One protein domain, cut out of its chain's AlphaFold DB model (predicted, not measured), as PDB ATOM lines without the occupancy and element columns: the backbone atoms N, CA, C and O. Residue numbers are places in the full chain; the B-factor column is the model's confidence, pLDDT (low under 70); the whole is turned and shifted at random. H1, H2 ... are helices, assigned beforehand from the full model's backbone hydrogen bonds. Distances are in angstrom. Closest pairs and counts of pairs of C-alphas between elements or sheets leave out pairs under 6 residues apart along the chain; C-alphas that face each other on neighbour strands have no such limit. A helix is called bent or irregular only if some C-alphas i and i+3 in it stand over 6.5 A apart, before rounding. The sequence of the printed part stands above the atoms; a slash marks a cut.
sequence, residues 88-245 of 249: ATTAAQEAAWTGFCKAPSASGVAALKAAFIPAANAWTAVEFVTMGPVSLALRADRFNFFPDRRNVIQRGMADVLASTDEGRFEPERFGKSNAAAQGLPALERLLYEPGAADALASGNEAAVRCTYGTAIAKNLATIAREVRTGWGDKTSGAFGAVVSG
ATOM      1  N   ALA A  88      38.600  22.860 -23.385       98.94
ATOM      2  CA  ALA A  88      39.029  23.753 -22.313       98.94
ATOM      3  C   ALA A  88      37.846  24.432 -21.600       98.94
ATOM      4  O   ALA A  88      37.796  24.461 -20.368       98.94
ATOM      5  N   THR A  89      36.870  24.954 -22.347       98.94
ATOM      6  CA  THR A  89      35.727  25.675 -21.765       98.94
ATOM      7  C   THR A  89      34.757  24.741 -21.044       98.94
ATOM      8  O   THR A  89      34.253  25.092 -19.978       98.94
ATOM      9  N   THR A  90      34.543  23.523 -21.549       98.94
ATOM     10  CA  THR A  90      33.738  22.513 -20.839       98.94
ATOM     11  C   THR A  90      34.425  21.991 -19.580       98.94
ATOM     12  O   THR A  90      33.749  21.787 -18.574       98.94
ATOM     13  N   ALA A  91      35.755  21.849 -19.578       98.94
ATOM     14  CA  ALA A  91      36.508  21.524 -18.364       98.94
ATOM     15  C   ALA A  91      36.421  22.647 -17.312       98.94
ATOM     16  O   ALA A  91      36.255  22.371 -16.124       98.94
ATOM     17  N   ALA A  92      36.474  23.915 -17.735       98.88
ATOM     18  CA  ALA A  92      36.262  25.051 -16.838       98.88
ATOM     19  C   ALA A  92      34.841  25.056 -16.246       98.88
ATOM     20  O   ALA A  92      34.674  25.302 -15.052       98.88
ATOM     21  N   GLN A  93      33.829  24.716 -17.052       98.81
ATOM     22  CA  GLN A  93      32.451  24.566 -16.582       98.81
ATOM     23  C   GLN A  93      32.313  23.412 -15.574       98.81
ATOM     24  O   GLN A  93      31.705  23.591 -14.522       98.81
ATOM     25  N   GLU A  94      32.915  22.249 -15.841       98.81
ATOM     26  CA  GLU A  94      32.966  21.117 -14.898       98.81
ATOM     27  C   GLU A  94      33.610  21.518 -13.560       98.81
ATOM     28  O   GLU A  94      33.069  21.222 -12.487       98.81
ATOM     29  N   ALA A  95      34.733  22.240 -13.609       98.75
ATOM     30  CA  ALA A  95      35.418  22.732 -12.418       98.75
ATOM     31  C   ALA A  95      34.565  23.745 -11.634       98.75
ATOM     32  O   ALA A  95      34.511  23.672 -10.405       98.75
ATOM     33  N   ALA A  96      33.864  24.648 -12.329       98.69
ATOM     34  CA  ALA A  96      32.970  25.622 -11.709       98.69
ATOM     35  C   ALA A  96      31.825  24.935 -10.947       98.69
ATOM     36  O   ALA A  96      31.595  25.257  -9.781       98.69
ATOM     37  N   TRP A  97      31.170  23.938 -11.552       98.62
ATOM     38  CA  TRP A  97      30.129  23.139 -10.891       98.62
ATOM     39  C   TRP A  97      30.666  22.355  -9.694       98.62
ATOM     40  O   TRP A  97      30.111  22.437  -8.599       98.62
ATOM     41  N   THR A  98      31.800  21.674  -9.866       98.06
ATOM     42  CA  THR A  98      32.443  20.911  -8.784       98.06
ATOM     43  C   THR A  98      32.833  21.806  -7.604       98.06
ATOM     44  O   THR A  98      32.722  21.398  -6.447       98.06
ATOM     45  N   GLY A  99      33.307  23.026  -7.874       97.88
ATOM     46  CA  GLY A  99      33.638  24.017  -6.851       97.88
ATOM     47  C   GLY A  99      32.396  24.560  -6.147       97.88
ATOM     48  O   GLY A  99      32.340  24.552  -4.917       97.88
ATOM     49  N   PHE A 100      31.387  24.965  -6.920       98.00
ATOM     50  CA  PHE A 100      30.115  25.473  -6.407       98.00
ATOM     51  C   PHE A 100      29.447  24.486  -5.446       98.00
ATOM     52  O   PHE A 100      29.032  24.880  -4.359       98.00
ATOM     53  N   CYS A 101      29.413  23.196  -5.791       97.00
ATOM     54  CA  CYS A 101      28.736  22.185  -4.976       97.00
ATOM     55  C   CYS A 101      29.351  21.937  -3.600       97.00
ATOM     56  O   CYS A 101      28.695  21.345  -2.746       97.00
ATOM     57  N   LYS A 102      30.575  22.410  -3.348       96.31
ATOM     58  CA  LYS A 102      31.192  22.348  -2.015       96.31
ATOM     59  C   LYS A 102      30.679  23.447  -1.085       96.31
ATOM     60  O   LYS A 102      30.691  23.260   0.127       96.31
ATOM     61  N   ALA A 103      30.267  24.585  -1.641       94.62
ATOM     62  CA  ALA A 103      29.769  25.738  -0.895       94.62
ATOM     63  C   ALA A 103      28.780  26.562  -1.751       94.62
ATOM     64  O   ALA A 103      29.150  27.621  -2.278       94.62
ATOM     65  N   PRO A 104      27.527  26.089  -1.912       94.94
ATOM     66  CA  PRO A 104      26.517  26.789  -2.701       94.94
ATOM     67  C   PRO A 104      26.252  28.202  -2.173       94.94
ATOM     68  O   PRO A 104      26.141  28.430  -0.970       94.94
ATOM     69  N   SER A 105      26.172  29.174  -3.080       94.44
ATOM     70  CA  SER A 105      25.949  30.586  -2.748       94.44
ATOM     71  C   SER A 105      25.464  31.377  -3.962       94.44
ATOM     72  O   SER A 105      25.712  30.993  -5.104       94.44
ATOM     73  N   ALA A 106      24.818  32.525  -3.741       90.69
ATOM     74  CA  ALA A 106      24.364  33.386  -4.836       90.69
ATOM     75  C   ALA A 106      25.522  33.864  -5.741       90.69
ATOM     76  O   ALA A 106      25.403  33.845  -6.967       90.69
ATOM     77  N   SER A 107      26.670  34.229  -5.157       92.81
ATOM     78  CA  SER A 107      27.884  34.575  -5.915       92.81
ATOM     79  C   SER A 107      28.449  33.373  -6.677       92.81
ATOM     80  O   SER A 107      28.908  33.520  -7.810       92.81
ATOM     81  N   GLY A 108      28.352  32.174  -6.102       95.69
ATOM     82  CA  GLY A 108      28.699  30.927  -6.771       95.69
ATOM     83  C   GLY A 108      27.855  30.662  -8.023       95.69
ATOM     84  O   GLY A 108      28.409  30.299  -9.058       95.69
ATOM     85  N   VAL A 109      26.542  30.926  -7.987       96.56
ATOM     86  CA  VAL A 109      25.673  30.799  -9.177       96.56
ATOM     87  C   VAL A 109      26.110  31.758 -10.289       96.56
ATOM     88  O   VAL A 109      26.113  31.384 -11.464       96.56
ATOM     89  N   ALA A 110      26.525  32.982  -9.948       96.06
ATOM     90  CA  ALA A 110      27.060  33.921 -10.935       96.06
ATOM     91  C   ALA A 110      28.340  33.386 -11.605       96.06
ATOM     92  O   ALA A 110      28.497  33.530 -12.819       96.06
ATOM     93  N   ALA A 111      29.213  32.704 -10.855       97.12
ATOM     94  CA  ALA A 111      30.397  32.049 -11.412       97.12
ATOM     95  C   ALA A 111      30.037  30.886 -12.358       97.12
ATOM     96  O   ALA A 111      30.646  30.760 -13.421       97.12
ATOM     97  N   LEU A 112      29.009  30.088 -12.036       98.56
ATOM     98  CA  LEU A 112      28.506  29.039 -12.936       98.56
ATOM     99  C   LEU A 112      27.999  29.609 -14.267       98.56
ATOM    100  O   LEU A 112      28.280  29.061 -15.331       98.56
ATOM    101  N   LYS A 113      27.265  30.727 -14.215       98.44
ATOM    102  CA  LYS A 113      26.793  31.443 -15.411       98.44
ATOM    103  C   LYS A 113      27.952  31.999 -16.234       98.44
ATOM    104  O   LYS A 113      27.951  31.880 -17.456       98.44
ATOM    105  N   ALA A 114      28.958  32.570 -15.572       98.25
ATOM    106  CA  ALA A 114      30.145  33.094 -16.238       98.25
ATOM    107  C   ALA A 114      30.937  31.997 -16.971       98.25
ATOM    108  O   ALA A 114      31.449  32.248 -18.060       98.25
ATOM    109  N   ALA A 115      31.001  30.783 -16.418       98.62
ATOM    110  CA  ALA A 115      31.653  29.640 -17.055       98.62
ATOM    111  C   ALA A 115      30.781  28.957 -18.135       98.62
ATOM    112  O   ALA A 115      31.317  28.393 -19.093       98.62
ATOM    113  N   PHE A 116      29.450  29.071 -18.050       98.88
ATOM    114  CA  PHE A 116      28.525  28.524 -19.049       98.88
ATOM    115  C   PHE A 116      28.692  29.182 -20.425       98.88
ATOM    116  O   PHE A 116      28.759  28.484 -21.436       98.88
ATOM    117  N   ILE A 117      28.790  30.515 -20.472       98.38
ATOM    118  CA  ILE A 117      28.811  31.270 -21.736       98.38
ATOM    119  C   ILE A 117      29.979  30.856 -22.656       98.38
ATOM    120  O   ILE A 117      29.724  30.555 -23.824       98.38
ATOM    121  N   PRO A 118      31.242  30.757 -22.192       98.81
ATOM    122  CA  PRO A 118      32.338  30.246 -23.015       98.81
ATOM    123  C   PRO A 118      32.122  28.817 -23.528       98.81
ATOM    124  O   PRO A 118      32.502  28.519 -24.659       98.81
ATOM    125  N   ALA A 119      31.517  27.934 -22.725       98.88
ATOM    126  CA  ALA A 119      31.232  26.558 -23.137       98.88
ATOM    127  C   ALA A 119      30.162  26.505 -24.237       98.88
ATOM    128  O   ALA A 119      30.357  25.828 -25.248       98.88
ATOM    129  N   ALA A 120      29.078  27.268 -24.080       98.75
ATOM    130  CA  ALA A 120      28.031  27.390 -25.092       98.75
ATOM    131  C   ALA A 120      28.573  27.995 -26.399       98.75
ATOM    132  O   ALA A 120      28.392  27.415 -27.467       98.75
ATOM    133  N   ASN A 121      29.335  29.090 -26.318       98.81
ATOM    134  CA  ASN A 121      29.938  29.733 -27.490       98.81
ATOM    135  C   ASN A 121      30.915  28.808 -28.229       98.81
ATOM    136  O   ASN A 121      30.936  28.783 -29.462       98.81
ATOM    137  N   ALA A 122      31.728  28.045 -27.491       98.88
ATOM    138  CA  ALA A 122      32.651  27.090 -28.093       98.88
ATOM    139  C   ALA A 122      31.908  25.975 -28.845       98.88
ATOM    140  O   ALA A 122      32.383  25.540 -29.893       98.88
ATOM    141  N   TRP A 123      30.741  25.544 -28.352       98.75
ATOM    142  CA  TRP A 123      29.890  24.591 -29.066       98.75
ATOM    143  C   TRP A 123      29.298  25.206 -30.331       98.75
ATOM    144  O   TRP A 123      29.463  24.640 -31.408       98.75
ATOM    145  N   THR A 124      28.689  26.391 -30.237       98.50
ATOM    146  CA  THR A 124      28.109  27.089 -31.399       98.50
ATOM    147  C   THR A 124      29.130  27.271 -32.527       98.50
ATOM    148  O   THR A 124      28.786  27.160 -33.701       98.50
ATOM    149  N   ALA A 125      30.408  27.483 -32.195       98.44
ATOM    150  CA  ALA A 125      31.478  27.616 -33.184       98.44
ATOM    151  C   ALA A 125      31.720  26.354 -34.036       98.44
ATOM    152  O   ALA A 125      32.309  26.467 -35.112       98.44
ATOM    153  N   VAL A 126      31.302  25.173 -33.569       98.44
ATOM    154  CA  VAL A 126      31.475  23.879 -34.257       98.44
ATOM    155  C   VAL A 126      30.160  23.144 -34.517       98.44
ATOM    156  O   VAL A 126      30.178  22.089 -35.138       98.44
ATOM    157  N   GLU A 127      29.020  23.687 -34.094       97.19
ATOM    158  CA  GLU A 127      27.714  23.017 -34.142       97.19
ATOM    159  C   GLU A 127      27.273  22.610 -35.558       97.19
ATOM    160  O   GLU A 127      26.600  21.598 -35.740       97.19
ATOM    161  N   PHE A 128      27.693  23.354 -36.583       95.94
ATOM    162  CA  PHE A 128      27.393  23.014 -37.977       95.94
ATOM    163  C   PHE A 128      28.184  21.800 -38.498       95.94
ATOM    164  O   PHE A 128      27.918  21.313 -39.598       95.94
ATOM    165  N   VAL A 129      29.175  21.315 -37.748       96.44
ATOM    166  CA  VAL A 129      29.958  20.134 -38.111       96.44
ATOM    167  C   VAL A 129      29.145  18.893 -37.763       96.44
ATOM    168  O   VAL A 129      29.033  18.508 -36.605       96.44
ATOM    169  N   THR A 130      28.593  18.237 -38.780       94.38
ATOM    170  CA  THR A 130      27.708  17.066 -38.622       94.38
ATOM    171  C   THR A 130      28.384  15.734 -38.955       94.38
ATOM    172  O   THR A 130      27.734  14.690 -38.970       94.38
ATOM    173  N   MET A 131      29.694  15.747 -39.213       93.31
ATOM    174  CA  MET A 131      30.468  14.594 -39.681       93.31
ATOM    175  C   MET A 131      31.663  14.275 -38.778       93.31
ATOM    176  O   MET A 131      32.153  15.119 -38.027       93.31
ATOM    177  N   GLY A 132      32.163  13.044 -38.892       95.06
ATOM    178  CA  GLY A 132      33.290  12.562 -38.103       95.06
ATOM    179  C   GLY A 132      32.891  12.187 -36.667       95.06
ATOM    180  O   GLY A 132      31.765  11.761 -36.426       95.06
ATOM    181  N   PRO A 133      33.791  12.320 -35.681       97.88
ATOM    182  CA  PRO A 133      33.567  11.825 -34.319       97.88
ATOM    183  C   PRO A 133      32.317  12.368 -33.614       97.88
ATOM    184  O   PRO A 133      31.782  11.695 -32.734       97.88
ATOM    185  N   VAL A 134      31.848  13.566 -33.971       98.00
ATOM    186  CA  VAL A 134      30.668  14.202 -33.361       98.00
ATOM    187  C   VAL A 134      29.343  13.536 -33.761       98.00
ATOM    188  O   VAL A 134      28.377  13.613 -33.006       98.00
ATOM    189  N   SER A 135      29.294  12.822 -34.893       97.00
ATOM    190  CA  SER A 135      28.086  12.108 -35.339       97.00
ATOM    191  C   SER A 135      27.879  10.761 -34.635       97.00
ATOM    192  O   SER A 135      26.824  10.139 -34.748       97.00
ATOM    193  N   LEU A 136      28.877  10.294 -33.882       95.75
ATOM    194  CA  LEU A 136      28.827   9.015 -33.181       95.75
ATOM    195  C   LEU A 136      28.072   9.140 -31.856       95.75
ATOM    196  O   LEU A 136      28.124  10.177 -31.199       95.75
ATOM    197  N   ALA A 137      27.424   8.052 -31.425       94.94
ATOM    198  CA  ALA A 137      26.818   7.913 -30.094       94.94
ATOM    199  C   ALA A 137      25.889   9.077 -29.677       94.94
ATOM    200  O   ALA A 137      25.830   9.425 -28.492       94.94
ATOM    201  N   LEU A 138      25.196   9.675 -30.658       96.44
ATOM    202  CA  LEU A 138      24.320  10.842 -30.492       96.44
ATOM    203  C   LEU A 138      25.013  11.999 -29.755       96.44
ATOM    204  O   LEU A 138      24.383  12.707 -28.973       96.44
ATOM    205  N   ARG A 139      26.329  12.169 -29.941       97.56
ATOM    206  CA  ARG A 139      27.111  13.181 -29.218       97.56
ATOM    207  C   ARG A 139      26.578  14.585 -29.465       97.56
ATOM    208  O   ARG A 139      26.421  15.304 -28.490       97.56
ATOM    209  N   ALA A 140      26.248  14.942 -30.709       97.62
ATOM    210  CA  ALA A 140      25.648  16.241 -31.018       97.62
ATOM    211  C   ALA A 140      24.341  16.479 -30.242       97.62
ATOM    212  O   ALA A 140      24.243  17.462 -29.513       97.62
ATOM    213  N   ASP A 141      23.393  15.539 -30.295       97.19
ATOM    214  CA  ASP A 141      22.110  15.662 -29.587       97.19
ATOM    215  C   ASP A 141      22.282  15.697 -28.062       97.19
ATOM    216  O   ASP A 141      21.607  16.451 -27.366       97.19
ATOM    217  N   ARG A 142      23.199  14.887 -27.519       98.06
ATOM    218  CA  ARG A 142      23.516  14.857 -26.081       98.06
ATOM    219  C   ARG A 142      24.258  16.108 -25.614       98.06
ATOM    220  O   ARG A 142      24.219  16.418 -24.425       98.06
ATOM    221  N   PHE A 143      24.952  16.798 -26.518       98.50
ATOM    222  CA  PHE A 143      25.634  18.053 -26.228       98.50
ATOM    223  C   PHE A 143      24.663  19.230 -26.305       98.50
ATOM    224  O   PHE A 143      24.589  20.018 -25.362       98.50
ATOM    225  N   ASN A 144      23.891  19.323 -27.390       98.12
ATOM    226  CA  ASN A 144      22.898  20.367 -27.607       98.12
ATOM    227  C   ASN A 144      21.649  19.827 -28.317       98.12
ATOM    228  O   ASN A 144      21.557  19.820 -29.542       98.12
ATOM    229  N   PHE A 145      20.658  19.388 -27.538       97.38
ATOM    230  CA  PHE A 145      19.383  18.934 -28.084       97.38
ATOM    231  C   PHE A 145      18.553  20.129 -28.581       97.38
ATOM    232  O   PHE A 145      17.911  20.827 -27.791       97.38
ATOM    233  N   PHE A 146      18.540  20.358 -29.894       93.00
ATOM    234  CA  PHE A 146      17.792  21.445 -30.526       93.00
ATOM    235  C   PHE A 146      17.323  21.040 -31.936       93.00
ATOM    236  O   PHE A 146      18.091  20.417 -32.667       93.00
ATOM    237  N   PRO A 147      16.092  21.393 -32.371       94.62
ATOM    238  CA  PRO A 147      15.077  22.203 -31.687       94.62
ATOM    239  C   PRO A 147      14.165  21.414 -30.729       94.62
ATOM    240  O   PRO A 147      13.637  20.355 -31.068       94.62
ATOM    241  N   ASP A 148      13.847  21.997 -29.567       96.38
ATOM    242  CA  ASP A 148      12.925  21.406 -28.582       96.38
ATOM    243  C   ASP A 148      11.454  21.800 -28.818       96.38
ATOM    244  O   ASP A 148      10.800  22.471 -28.017       96.38
ATOM    245  N   ARG A 149      10.891  21.355 -29.946       93.69
ATOM    246  CA  ARG A 149       9.516  21.720 -30.355       93.69
ATOM    247  C   ARG A 149       8.420  21.236 -29.403       93.69
ATOM    248  O   ARG A 149       7.286  21.697 -29.495       93.69
ATOM    249  N   ARG A 150       8.717  20.244 -28.564       94.94
ATOM    250  CA  ARG A 150       7.738  19.581 -27.691       94.94
ATOM    251  C   ARG A 150       8.019  19.827 -26.213       94.94
ATOM    252  O   ARG A 150       7.392  19.157 -25.394       94.94
ATOM    253  N   ASN A 151       8.939  20.727 -25.864       95.19
ATOM    254  CA  ASN A 151       9.386  20.967 -24.491       95.19
ATOM    255  C   ASN A 151       9.796  19.665 -23.763       95.19
ATOM    256  O   ASN A 151       9.404  19.421 -22.616       95.19
ATOM    257  N   VAL A 152      10.475  18.753 -24.471       97.19
ATOM    258  CA  VAL A 152      10.945  17.475 -23.914       97.19
ATOM    259  C   VAL A 152      12.072  17.679 -22.914       97.19
ATOM    260  O   VAL A 152      12.204  16.847 -22.020       97.19
ATOM    261  N   ILE A 153      12.837  18.770 -23.016       97.56
ATOM    262  CA  ILE A 153      13.928  19.026 -22.074       97.56
ATOM    263  C   ILE A 153      13.371  19.284 -20.679       97.56
ATOM    264  O   ILE A 153      13.779  18.624 -19.729       97.56
ATOM    265  N   GLN A 154      12.363  20.155 -20.555       96.00
ATOM    266  CA  GLN A 154      11.742  20.442 -19.258       96.00
ATOM    267  C   GLN A 154      11.177  19.179 -18.597       96.00
ATOM    268  O   GLN A 154      11.337  18.984 -17.394       96.00
ATOM    269  N   ARG A 155      10.538  18.297 -19.380       95.88
ATOM    270  CA  ARG A 155      10.035  17.014 -18.864       95.88
ATOM    271  C   ARG A 155      11.169  16.093 -18.427       95.88
ATOM    272  O   ARG A 155      11.120  15.569 -17.324       95.88
ATOM    273  N   GLY A 156      12.209  15.952 -19.249       96.19
ATOM    274  CA  GLY A 156      13.377  15.141 -18.907       96.19
ATOM    275  C   GLY A 156      14.081  15.623 -17.638       96.19
ATOM    276  O   GLY A 156      14.458  14.804 -16.804       96.19
ATOM    277  N   MET A 157      14.205  16.939 -17.456       96.38
ATOM    278  CA  MET A 157      14.755  17.539 -16.239       96.38
ATOM    279  C   MET A 157      13.877  17.272 -15.013       96.38
ATOM    280  O   MET A 157      14.402  16.889 -13.970       96.38
ATOM    281  N   ALA A 158      12.558  17.449 -15.129       94.81
ATOM    282  CA  ALA A 158      11.626  17.167 -14.038       94.81
ATOM    283  C   ALA A 158      11.706  15.693 -13.598       94.81
ATOM    284  O   ALA A 158      11.786  15.419 -12.403       94.81
ATOM    285  N   ASP A 159      11.791  14.762 -14.554       94.25
ATOM    286  CA  ASP A 159      11.954  13.331 -14.277       94.25
ATOM    287  C   ASP A 159      13.281  13.020 -13.564       94.25
ATOM    288  O   ASP A 159      13.338  12.141 -12.704       94.25
ATOM    289  N   VAL A 160      14.368  13.717 -13.920       94.19
ATOM    290  CA  VAL A 160      15.668  13.571 -13.242       94.19
ATOM    291  C   VAL A 160      15.600  14.104 -11.812       94.19
ATOM    292  O   VAL A 160      16.051  13.419 -10.899       94.19
ATOM    293  N   LEU A 161      15.036  15.295 -11.609       92.94
ATOM    294  CA  LEU A 161      14.970  15.949 -10.298       92.94
ATOM    295  C   LEU A 161      14.020  15.241  -9.320       92.94
ATOM    296  O   LEU A 161      14.253  15.287  -8.117       92.94
ATOM    297  N   ALA A 162      12.985  14.562  -9.824       92.94
ATOM    298  CA  ALA A 162      12.053  13.775  -9.012       92.94
ATOM    299  C   ALA A 162      12.551  12.349  -8.693       92.94
ATOM    300  O   ALA A 162      11.922  11.633  -7.912       92.94
ATOM    301  N   SER A 163      13.647  11.904  -9.313       89.06
ATOM    302  CA  SER A 163      14.176  10.547  -9.159       89.06
ATOM    303  C   SER A 163      14.849  10.351  -7.797       89.06
ATOM    304  O   SER A 163      15.719  11.126  -7.415       89.06
ATOM    305  N   THR A 164      14.528   9.253  -7.106       88.50
ATOM    306  CA  THR A 164      15.221   8.810  -5.877       88.50
ATOM    307  C   THR A 164      16.391   7.857  -6.146       88.50
ATOM    308  O   THR A 164      17.096   7.455  -5.228       88.50
ATOM    309  N   ASP A 165      16.594   7.472  -7.405       91.94
ATOM    310  CA  ASP A 165      17.681   6.597  -7.836       91.94
ATOM    311  C   ASP A 165      18.997   7.381  -7.963       91.94
ATOM    312  O   ASP A 165      19.254   8.029  -8.982       91.94
ATOM    313  N   GLU A 166      19.828   7.312  -6.921       84.94
ATOM    314  CA  GLU A 166      21.139   7.974  -6.859       84.94
ATOM    315  C   GLU A 166      22.081   7.521  -7.984       84.94
ATOM    316  O   GLU A 166      22.822   8.330  -8.549       84.94
ATOM    317  N   GLY A 167      21.986   6.251  -8.396       91.81
ATOM    318  CA  GLY A 167      22.803   5.682  -9.465       91.81
ATOM    319  C   GLY A 167      22.535   6.311 -10.833       91.81
ATOM    320  O   GLY A 167      23.247   6.026 -11.794       91.81
ATOM    321  N   ARG A 168      21.501   7.150 -10.974       93.56
ATOM    322  CA  ARG A 168      21.169   7.847 -12.224       93.56
ATOM    323  C   ARG A 168      22.250   8.837 -12.660       93.56
ATOM    324  O   ARG A 168      22.393   9.063 -13.861       93.56
ATOM    325  N   PHE A 169      22.991   9.411 -11.714       95.62
ATOM    326  CA  PHE A 169      24.048  10.386 -11.992       95.62
ATOM    327  C   PHE A 169      25.420   9.745 -12.240       95.62
ATOM    328  O   PHE A 169      26.371  10.459 -12.562       95.62
ATOM    329  N   GLU A 170      25.526   8.414 -12.151       95.56
ATOM    330  CA  GLU A 170      26.759   7.698 -12.478       95.56
ATOM    331  C   GLU A 170      27.195   7.995 -13.920       95.56
ATOM    332  O   GLU A 170      26.361   7.902 -14.824       95.56
ATOM    333  N   PRO A 171      28.478   8.323 -14.184       95.12
ATOM    334  CA  PRO A 171      28.896   8.906 -15.462       95.12
ATOM    335  C   PRO A 171      28.475   8.107 -16.699       95.12
ATOM    336  O   PRO A 171      27.990   8.683 -17.673       95.12
ATOM    337  N   GLU A 172      28.623   6.782 -16.663       94.06
ATOM    338  CA  GLU A 172      28.262   5.925 -17.793       94.06
ATOM    339  C   GLU A 172      26.746   5.914 -18.034       94.06
ATOM    340  O   GLU A 172      26.284   6.043 -19.172       94.06
ATOM    341  N   ARG A 173      25.960   5.782 -16.962       95.31
ATOM    342  CA  ARG A 173      24.498   5.730 -17.044       95.31
ATOM    343  C   ARG A 173      23.915   7.087 -17.416       95.31
ATOM    344  O   ARG A 173      23.055   7.154 -18.293       95.31
ATOM    345  N   PHE A 174      24.403   8.154 -16.790       96.88
ATOM    346  CA  PHE A 174      23.988   9.521 -17.069       96.88
ATOM    347  C   PHE A 174      24.298   9.902 -18.516       96.88
ATOM    348  O   PHE A 174      23.419  10.399 -19.220       96.88
ATOM    349  N   GLY A 175      25.503   9.587 -19.004       95.25
ATOM    350  CA  GLY A 175      25.875   9.852 -20.391       95.25
ATOM    351  C   GLY A 175      24.946   9.156 -21.387       95.25
ATOM    352  O   GLY A 175      24.543   9.764 -22.374       95.25
ATOM    353  N   LYS A 176      24.522   7.921 -21.097       93.44
ATOM    354  CA  LYS A 176      23.573   7.153 -21.925       93.44
ATOM    355  C   LYS A 176      22.099   7.524 -21.703       93.44
ATOM    356  O   LYS A 176      21.228   6.932 -22.339       93.44
ATOM    357  N   SER A 177      21.798   8.464 -20.806       92.94
ATOM    358  CA  SER A 177      20.426   8.914 -20.569       92.94
ATOM    359  C   SER A 177      19.867   9.694 -21.768       92.94
ATOM    360  O   SER A 177      20.576  10.017 -22.720       92.94
ATOM    361  N   ASN A 178      18.567   9.989 -21.741       93.25
ATOM    362  CA  ASN A 178      17.906  10.757 -22.794       93.25
ATOM    363  C   ASN A 178      18.642  12.086 -23.052       93.25
ATOM    364  O   ASN A 178      18.901  12.833 -22.111       93.25
ATOM    365  N   ALA A 179      18.933  12.400 -24.318       95.88
ATOM    366  CA  ALA A 179      19.581  13.647 -24.731       95.88
ATOM    367  C   ALA A 179      18.850  14.898 -24.211       95.88
ATOM    368  O   ALA A 179      19.490  15.848 -23.775       95.88
ATOM    369  N   ALA A 180      17.513  14.861 -24.152       94.62
ATOM    370  CA  ALA A 180      16.713  15.965 -23.624       94.62
ATOM    371  C   ALA A 180      16.910  16.200 -22.111       94.62
ATOM    372  O   ALA A 180      16.615  17.278 -21.618       94.62
ATOM    373  N   ALA A 181      17.401  15.214 -21.358       95.94
ATOM    374  CA  ALA A 181      17.641  15.335 -19.920       95.94
ATOM    375  C   ALA A 181      19.090  15.740 -19.590       95.94
ATOM    376  O   ALA A 181      19.516  15.618 -18.443       95.94
ATOM    377  N   GLN A 182      19.878  16.178 -20.569       97.88
ATOM    378  CA  GLN A 182      21.281  16.549 -20.389       97.88
ATOM    379  C   GLN A 182      21.673  17.667 -21.371       97.88
ATOM    380  O   GLN A 182      20.815  18.317 -21.967       97.88
ATOM    381  N   GLY A 183      22.975  17.912 -21.513       98.56
ATOM    382  CA  GLY A 183      23.507  18.869 -22.478       98.56
ATOM    383  C   GLY A 183      23.367  20.335 -22.063       98.56
ATOM    384  O   GLY A 183      22.882  20.664 -20.975       98.56
ATOM    385  N   LEU A 184      23.806  21.227 -22.951       98.75
ATOM    386  CA  LEU A 184      23.757  22.676 -22.761       98.75
ATOM    387  C   LEU A 184      22.344  23.196 -22.460       98.75
ATOM    388  O   LEU A 184      22.229  23.968 -21.512       98.75
ATOM    389  N   PRO A 185      21.266  22.759 -23.145       98.38
ATOM    390  CA  PRO A 185      19.929  23.291 -22.881       98.38
ATOM    391  C   PRO A 185      19.390  22.958 -21.485       98.38
ATOM    392  O   PRO A 185      18.682  23.762 -20.880       98.38
ATOM    393  N   ALA A 186      19.705  21.772 -20.951       98.38
ATOM    394  CA  ALA A 186      19.328  21.418 -19.583       98.38
ATOM    395  C   ALA A 186      20.151  22.219 -18.561       98.38
ATOM    396  O   ALA A 186      19.608  22.706 -17.567       98.38
ATOM    397  N   LEU A 187      21.451  22.401 -18.825       98.62
ATOM    398  CA  LEU A 187      22.333  23.199 -17.973       98.62
ATOM    399  C   LEU A 187      21.931  24.677 -17.949       98.62
ATOM    400  O   LEU A 187      21.946  25.301 -16.892       98.62
ATOM    401  N   GLU A 188      21.539  25.221 -19.099       98.38
ATOM    402  CA  GLU A 188      21.016  26.577 -19.226       98.38
ATOM    403  C   GLU A 188      19.772  26.751 -18.359       98.38
ATOM    404  O   GLU A 188      19.726  27.655 -17.526       98.38
ATOM    405  N   ARG A 189      18.795  25.844 -18.463       97.50
ATOM    406  CA  ARG A 189      17.587  25.911 -17.632       97.50
ATOM    407  C   ARG A 189      17.892  25.811 -16.138       97.50
ATOM    408  O   ARG A 189      17.316  26.560 -15.352       97.50
ATOM    409  N   LEU A 190      18.836  24.954 -15.735       97.38
ATOM    410  CA  LEU A 190      19.287  24.881 -14.338       97.38
ATOM    411  C   LEU A 190      19.876  26.198 -13.827       97.38
ATOM    412  O   LEU A 190      19.831  26.431 -12.624       97.38
ATOM    413  N   LEU A 191      20.438  27.033 -14.703       98.00
ATOM    414  CA  LEU A 191      21.099  28.284 -14.335       98.00
ATOM    415  C   LEU A 191      20.190  29.511 -14.485       98.00
ATOM    416  O   LEU A 191      20.293  30.449 -13.688       98.00
ATOM    417  N   TYR A 192      19.338  29.544 -15.506       97.31
ATOM    418  CA  TYR A 192      18.689  30.771 -15.978       97.31
ATOM    419  C   TYR A 192      17.166  30.803 -15.826       97.31
ATOM    420  O   TYR A 192      16.606  31.892 -15.934       97.31
ATOM    421  N   GLU A 193      16.495  29.684 -15.532       95.19
ATOM    422  CA  GLU A 193      15.048  29.707 -15.271       95.19
ATOM    423  C   GLU A 193      14.700  30.605 -14.062       95.19
ATOM    424  O   GLU A 193      15.520  30.782 -13.148       95.19
ATOM    425  N   PRO A 194      13.484  31.177 -14.007       95.00
ATOM    426  CA  PRO A 194      13.037  31.945 -12.851       95.00
ATOM    427  C   PRO A 194      13.175  31.143 -11.547       95.00
ATOM    428  O   PRO A 194      12.729  30.002 -11.454       95.00
ATOM    429  N   GLY A 195      13.818  31.733 -10.535       92.81
ATOM    430  CA  GLY A 195      14.075  31.079  -9.243       92.81
ATOM    431  C   GLY A 195      15.225  30.060  -9.238       92.81
ATOM    432  O   GLY A 195      15.534  29.505  -8.184       92.81
ATOM    433  N   ALA A 196      15.906  29.831 -10.368       93.19
ATOM    434  CA  ALA A 196      17.001  28.863 -10.464       93.19
ATOM    435  C   ALA A 196      18.160  29.155  -9.497       93.19
ATOM    436  O   ALA A 196      18.713  28.234  -8.900       93.19
ATOM    437  N   ALA A 197      18.510  30.433  -9.315       93.75
ATOM    438  CA  ALA A 197      19.591  30.829  -8.415       93.75
ATOM    439  C   ALA A 197      19.291  30.455  -6.956       93.75
ATOM    440  O   ALA A 197      20.143  29.864  -6.295       93.75
ATOM    441  N   ASP A 198      18.073  30.730  -6.489       94.00
ATOM    442  CA  ASP A 198      17.656  30.415  -5.121       94.00
ATOM    443  C   ASP A 198      17.563  28.903  -4.909       94.00
ATOM    444  O   ASP A 198      18.039  28.403  -3.890       94.00
ATOM    445  N   ALA A 199      17.030  28.175  -5.898       94.00
ATOM    446  CA  ALA A 199      16.917  26.716  -5.870       94.00
ATOM    447  C   ALA A 199      18.275  25.992  -5.930       94.00
ATOM    448  O   ALA A 199      18.383  24.858  -5.470       94.00
ATOM    449  N   LEU A 200      19.306  26.615  -6.512       95.62
ATOM    450  CA  LEU A 200      20.683  26.107  -6.506       95.62
ATOM    451  C   LEU A 200      21.425  26.458  -5.216       95.62
ATOM    452  O   LEU A 200      22.204  25.648  -4.716       95.62
ATOM    453  N   ALA A 201      21.231  27.673  -4.702       92.56
ATOM    454  CA  ALA A 201      21.950  28.163  -3.532       92.56
ATOM    455  C   ALA A 201      21.346  27.675  -2.206       92.56
ATOM    456  O   ALA A 201      22.045  27.661  -1.194       92.56
ATOM    457  N   SER A 202      20.059  27.309  -2.184       89.31
ATOM    458  CA  SER A 202      19.324  27.013  -0.951       89.31
ATOM    459  C   SER A 202      18.116  26.087  -1.162       89.31
ATOM    460  O   SER A 202      17.684  25.828  -2.282       89.31
ATOM    461  N   GLY A 203      17.546  25.599  -0.055       85.75
ATOM    462  CA  GLY A 203      16.329  24.786  -0.052       85.75
ATOM    463  C   GLY A 203      16.563  23.286  -0.259       85.75
ATOM    464  O   GLY A 203      17.688  22.815  -0.410       85.75
ATOM    465  N   ASN A 204      15.466  22.525  -0.248       86.69
ATOM    466  CA  ASN A 204      15.503  21.057  -0.232       86.69
ATOM    467  C   ASN A 204      16.034  20.442  -1.540       86.69
ATOM    468  O   ASN A 204      16.510  19.311  -1.532       86.69
ATOM    469  N   GLU A 205      15.974  21.174  -2.658       89.75
ATOM    470  CA  GLU A 205      16.437  20.693  -3.967       89.75
ATOM    471  C   GLU A 205      17.889  21.075  -4.296       89.75
ATOM    472  O   GLU A 205      18.426  20.596  -5.297       89.75
ATOM    473  N   ALA A 206      18.549  21.909  -3.482       93.56
ATOM    474  CA  ALA A 206      19.879  22.429  -3.804       93.56
ATOM    475  C   ALA A 206      20.895  21.306  -4.060       93.56
ATOM    476  O   ALA A 206      21.607  21.326  -5.063       93.56
ATOM    477  N   ALA A 207      20.909  20.275  -3.209       93.88
ATOM    478  CA  ALA A 207      21.840  19.153  -3.327       93.88
ATOM    479  C   ALA A 207      21.637  18.335  -4.619       93.88
ATOM    480  O   ALA A 207      22.607  18.046  -5.331       93.88
ATOM    481  N   VAL A 208      20.388  17.993  -4.965       95.06
ATOM    482  CA  VAL A 208      20.096  17.225  -6.189       95.06
ATOM    483  C   VAL A 208      20.365  18.055  -7.442       95.06
ATOM    484  O   VAL A 208      20.954  17.549  -8.397       95.06
ATOM    485  N   ARG A 209      20.045  19.355  -7.431       96.50
ATOM    486  CA  ARG A 209      20.355  20.272  -8.539       96.50
ATOM    487  C   ARG A 209      21.857  20.436  -8.739       96.50
ATOM    488  O   ARG A 209      22.314  20.477  -9.879       96.50
ATOM    489  N   CYS A 210      22.626  20.460  -7.652       96.88
ATOM    490  CA  CYS A 210      24.081  20.499  -7.721       96.88
ATOM    491  C   CYS A 210      24.672  19.230  -8.339       96.88
ATOM    492  O   CYS A 210      25.510  19.294  -9.242       96.88
ATOM    493  N   THR A 211      24.183  18.075  -7.886       96.88
ATOM    494  CA  THR A 211      24.573  16.766  -8.424       96.88
ATOM    495  C   THR A 211      24.245  16.681  -9.913       96.88
ATOM    496  O   THR A 211      25.099  16.316 -10.721       96.88
ATOM    497  N   TYR A 212      23.041  17.108 -10.300       98.06
ATOM    498  CA  TYR A 212      22.595  17.094 -11.687       98.06
ATOM    499  C   TYR A 212      23.409  18.034 -12.585       98.06
ATOM    500  O   TYR A 212      23.900  17.606 -13.630       98.06
ATOM    501  N   GLY A 213      23.621  19.286 -12.175       98.38
ATOM    502  CA  GLY A 213      24.435  20.232 -12.941       98.38
ATOM    503  C   GLY A 213      25.891  19.780 -13.088       98.38
ATOM    504  O   GLY A 213      26.459  19.884 -14.176       98.38
ATOM    505  N   THR A 214      26.460  19.169 -12.044       98.62
ATOM    506  CA  THR A 214      27.800  18.558 -12.097       98.62
ATOM    507  C   THR A 214      27.846  17.388 -13.080       98.62
ATOM    508  O   THR A 214      28.766  17.308 -13.895       98.62
ATOM    509  N   ALA A 215      26.841  16.504 -13.062       98.56
ATOM    510  CA  ALA A 215      26.745  15.380 -13.994       98.56
ATOM    511  C   ALA A 215      26.641  15.852 -15.456       98.56
ATOM    512  O   ALA A 215      27.350  15.330 -16.322       98.56
ATOM    513  N   ILE A 216      25.835  16.888 -15.727       98.81
ATOM    514  CA  ILE A 216      25.750  17.502 -17.059       98.81
ATOM    515  C   ILE A 216      27.105  18.082 -17.476       98.81
ATOM    516  O   ILE A 216      27.593  17.753 -18.559       98.81
ATOM    517  N   ALA A 217      27.730  18.912 -16.634       98.88
ATOM    518  CA  ALA A 217      28.993  19.577 -16.959       98.88
ATOM    519  C   ALA A 217      30.125  18.571 -17.237       98.88
ATOM    520  O   ALA A 217      30.840  18.697 -18.234       98.88
ATOM    521  N   LYS A 218      30.227  17.513 -16.425       98.81
ATOM    522  CA  LYS A 218      31.186  16.419 -16.627       98.81
ATOM    523  C   LYS A 218      30.929  15.638 -17.915       98.81
ATOM    524  O   LYS A 218      31.873  15.255 -18.613       98.81
ATOM    525  N   ASN A 219      29.666  15.390 -18.259       98.88
ATOM    526  CA  ASN A 219      29.324  14.710 -19.505       98.88
ATOM    527  C   ASN A 219      29.621  15.584 -20.736       98.88
ATOM    528  O   ASN A 219      30.174  15.068 -21.704       98.88
ATOM    529  N   LEU A 220      29.370  16.898 -20.684       98.94
ATOM    530  CA  LEU A 220      29.786  17.841 -21.736       98.94
ATOM    531  C   LEU A 220      31.306  17.803 -21.948       98.94
ATOM    532  O   LEU A 220      31.766  17.634 -23.076       98.94
ATOM    533  N   ALA A 221      32.084  17.871 -20.864       98.94
ATOM    534  CA  ALA A 221      33.541  17.772 -20.932       98.94
ATOM    535  C   ALA A 221      34.013  16.415 -21.481       98.94
ATOM    536  O   ALA A 221      34.974  16.340 -22.247       98.94
ATOM    537  N   THR A 222      33.312  15.333 -21.137       98.81
ATOM    538  CA  THR A 222      33.588  13.991 -21.667       98.81
ATOM    539  C   THR A 222      33.333  13.920 -23.168       98.81
ATOM    540  O   THR A 222      34.226  13.506 -23.904       98.81
ATOM    541  N   ILE A 223      32.177  14.390 -23.643       98.81
ATOM    542  CA  ILE A 223      31.857  14.409 -25.075       98.81
ATOM    543  C   ILE A 223      32.862  15.278 -25.841       98.81
ATOM    544  O   ILE A 223      33.377  14.834 -26.866       98.81
ATOM    545  N   ALA A 224      33.193  16.474 -25.342       98.88
ATOM    546  CA  ALA A 224      34.169  17.357 -25.984       98.88
ATOM    547  C   ALA A 224      35.529  16.663 -26.170       98.88
ATOM    548  O   ALA A 224      36.091  16.678 -27.269       98.88
ATOM    549  N   ARG A 225      36.027  15.988 -25.121       98.88
ATOM    550  CA  ARG A 225      37.274  15.210 -25.187       98.88
ATOM    551  C   ARG A 225      37.169  14.050 -26.167       98.88
ATOM    552  O   ARG A 225      38.050  13.895 -27.002       98.88
ATOM    553  N   GLU A 226      36.095  13.266 -26.113       98.69
ATOM    554  CA  GLU A 226      35.892  12.141 -27.029       98.69
ATOM    555  C   GLU A 226      35.866  12.577 -28.498       98.69
ATOM    556  O   GLU A 226      36.449  11.903 -29.350       98.69
ATOM    557  N   VAL A 227      35.218  13.704 -28.807       98.75
ATOM    558  CA  VAL A 227      35.190  14.256 -30.168       98.75
ATOM    559  C   VAL A 227      36.587  14.694 -30.591       98.75
ATOM    560  O   VAL A 227      37.048  14.308 -31.670       98.75
ATOM    561  N   ARG A 228      37.295  15.443 -29.739       98.69
ATOM    562  CA  ARG A 228      38.652  15.914 -30.039       98.69
ATOM    563  C   ARG A 228      39.647  14.765 -30.218       98.69
ATOM    564  O   ARG A 228      40.437  14.792 -31.164       98.69
ATOM    565  N   THR A 229      39.598  13.758 -29.349       98.69
ATOM    566  CA  THR A 229      40.422  12.544 -29.440       98.69
ATOM    567  C   THR A 229      40.060  11.724 -30.672       98.69
ATOM    568  O   THR A 229      40.956  11.254 -31.365       98.69
ATOM    569  N   GLY A 230      38.771  11.587 -30.993       98.31
ATOM    570  CA  GLY A 230      38.329  10.868 -32.188       98.31
ATOM    571  C   GLY A 230      38.824  11.506 -33.488       98.31
ATOM    572  O   GLY A 230      39.069  10.800 -34.470       98.31
ATOM    573  N   TRP A 231      39.006  12.830 -33.503       98.19
ATOM    574  CA  TRP A 231      39.604  13.515 -34.646       98.19
ATOM    575  C   TRP A 231      41.080  13.151 -34.814       98.19
ATOM    576  O   TRP A 231      41.521  12.995 -35.948       98.19
ATOM    577  N   GLY A 232      41.806  12.939 -33.715       98.12
ATOM    578  CA  GLY A 232      43.206  12.522 -33.735       98.12
ATOM    579  C   GLY A 232      44.143  13.606 -34.268       98.12
ATOM    580  O   GLY A 232      44.034  14.781 -33.895       98.12
ATOM    581  N   ASP A 233      45.073  13.186 -35.122       97.06
ATOM    582  CA  ASP A 233      46.099  14.005 -35.771       97.06
ATOM    583  C   ASP A 233      46.310  13.552 -37.231       97.06
ATOM    584  O   ASP A 233      45.536  12.764 -37.767       97.06
ATOM    585  N   LYS A 234      47.361  14.028 -37.906       97.06
ATOM    586  CA  LYS A 234      47.649  13.662 -39.308       97.06
ATOM    587  C   LYS A 234      47.922  12.168 -39.532       97.06
ATOM    588  O   LYS A 234      47.902  11.714 -40.673       97.06
ATOM    589  N   THR A 235      48.186  11.407 -38.475       96.94
ATOM    590  CA  THR A 235      48.562   9.987 -38.527       96.94
ATOM    591  C   THR A 235      47.509   9.059 -37.920       96.94
ATOM    592  O   THR A 235      47.545   7.851 -38.160       96.94
ATOM    593  N   SER A 236      46.540   9.599 -37.176       97.00
ATOM    594  CA  SER A 236      45.567   8.830 -36.397       97.00
ATOM    595  C   SER A 236      44.157   9.436 -36.438       97.00
ATOM    596  O   SER A 236      43.957  10.583 -36.829       97.00
ATOM    597  N   GLY A 237      43.153   8.655 -36.030       97.00
ATOM    598  CA  GLY A 237      41.766   9.122 -35.947       97.00
ATOM    599  C   GLY A 237      41.153   9.516 -37.296       97.00
ATOM    600  O   GLY A 237      41.606   9.095 -38.368       97.00
ATOM    601  N   ALA A 238      40.085  10.313 -37.239       97.19
ATOM    602  CA  ALA A 238      39.375  10.765 -38.434       97.19
ATOM    603  C   ALA A 238      40.242  11.673 -39.323       97.19
ATOM    604  O   ALA A 238      40.156  11.578 -40.547       97.19
ATOM    605  N   PHE A 239      41.112  12.505 -38.742       97.62
ATOM    606  CA  PHE A 239      41.978  13.394 -39.514       97.62
ATOM    607  C   PHE A 239      43.039  12.611 -40.300       97.62
ATOM    608  O   PHE A 239      43.180  12.821 -41.505       97.62
ATOM    609  N   GLY A 240      43.702  11.625 -39.690       97.50
ATOM    610  CA  GLY A 240      44.649  10.763 -40.403       97.50
ATOM    611  C   GLY A 240      43.991   9.940 -41.517       97.50
ATOM    612  O   GLY A 240      44.600   9.683 -42.562       97.50
ATOM    613  N   ALA A 241      42.719   9.562 -41.355       96.50
ATOM    614  CA  ALA A 241      41.948   8.939 -42.431       96.50
ATOM    615  C   ALA A 241      41.718   9.904 -43.609       96.50
ATOM    616  O   ALA A 241      41.848   9.478 -44.754       96.50
ATOM    617  N   VAL A 242      41.449  11.190 -43.351       95.38
ATOM    618  CA  VAL A 242      41.353  12.224 -44.402       95.38
ATOM    619  C   VAL A 242      42.695  12.398 -45.115       95.38
ATOM    620  O   VAL A 242      42.740  12.296 -46.339       95.38
ATOM    621  N   VAL A 243      43.793  12.563 -44.369       96.25
ATOM    622  CA  VAL A 243      45.148  12.743 -44.934       96.25
ATOM    623  C   VAL A 243      45.562  11.561 -45.818       96.25
ATOM    624  O   VAL A 243      46.178  11.750 -46.861       96.25
ATOM    625  N   SER A 244      45.201  10.336 -45.428       95.62
ATOM    626  CA  SER A 244      45.529   9.119 -46.189       95.62
ATOM    627  C   SER A 244      44.508   8.749 -47.275       95.62
ATOM    628  O   SER A 244      44.634   7.683 -47.874       95.62
ATOM    629  N   GLY A 245      43.481   9.575 -47.515       92.62
ATOM    630  CA  GLY A 245      42.426   9.289 -48.498       92.62
ATOM    631  C   GLY A 245      41.535   8.089 -48.139       92.62
ATOM    632  O   GLY A 245      40.880   7.517 -49.006       92.62
TER     633      GLY A 245
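AT A GLANCE: This is residues 88 to 245 of the 249 residues of the protein "Peptidase_M75 domain-containing protein" of Rhizobiales bacterium 12-68-15 (UniProt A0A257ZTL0). One long helix, H9, runs through the domain, with the H1 and H2 hairpin along one side of it by way of H1, H3 and H7 packed on it too, and short helices H4, H5 and H6 on the side away from the hairpin. H8 sits at the corner where H9 begins, and H10 lies past its other end, making part of the length. The printed part has 158 residues with ten named helices, H1 to H10 in order, and no named strand: an all-helix domain. It is compact, with a radius of gyration of the C-alphas of 16.3 A, and elongated, spanning 57 by 30 by 28 A.

IN THESE COORDINATES: H9, residues 206 to 231, is 37.7 A long, from C-alpha 206 at (19.879, 22.429, -3.804) to C-alpha 231 at (39.604, 13.515, -34.646). H1, residues 88 to 100, begins at (39.029, 23.753, -22.313) and is 18.3 A long; H2, residues 106 to 124, is 27.6 A. H3 is residues 132 to 143, 15.2 A, and irregular: C-alphas 137 and 140 are 8.5 A apart. H4 is residues 152 to 161, H5 166 to 169, H6 171 to 175, H7 183 to 192, H8 196 to 201, and H10 237 to 243, ending at (45.148, 12.743, -44.934).

HOW THE PARTS SIT: H9 is the hub, touching eight helices. H1, H2, H3, H7 and H9 form a bundle, helices grouped together. H1 touches H9 at a shallow tilt of 19 degrees, opposite ways; the closest C-alphas, Glu 94 and Ala 217, are 4.7 A apart. H1 and H2 are a helical hairpin, closest at C-alphas Thr 89 and Ala 119, 4.8 A. H2 and H9 are near each other. Residues 220 to 231 of H9 touch H3, closest at C-alphas Pro 133 and Val 227, 5.1 A. H7 touches H9 at C-alphas Gly 183 and Ile 216, 6.0 A. H4 touches H9 at C-alphas Leu 161 and Val 208, 6.7 A; H6 touches it at Gly 175 and Asn 219, 6.0 A, and H5 only just, with 3 pairs of C-alphas within 8 A. H8 and H10 touch H9 only at the corner, at C-alphas Leu 200 and Ala 206, 4.6 A, and Trp 231 and Ala 238, 4.7 A. Every O i to N i+4 pair is within hydrogen-bond range in H1, H4, H6, H7, H8, H9 and H10; H2 has 13 of 15, H3 2 of 8 with 6 of 9 O i to N i+3 pairs, and H5 is too short.

THE WHOLE: The C-alphas farthest apart, Gly 203 and Gly 245, are 57.2 A apart. The printed part has no cut, and no link is long. Mean pLDDT of the printed part is 96.3; no printed residue is under 70.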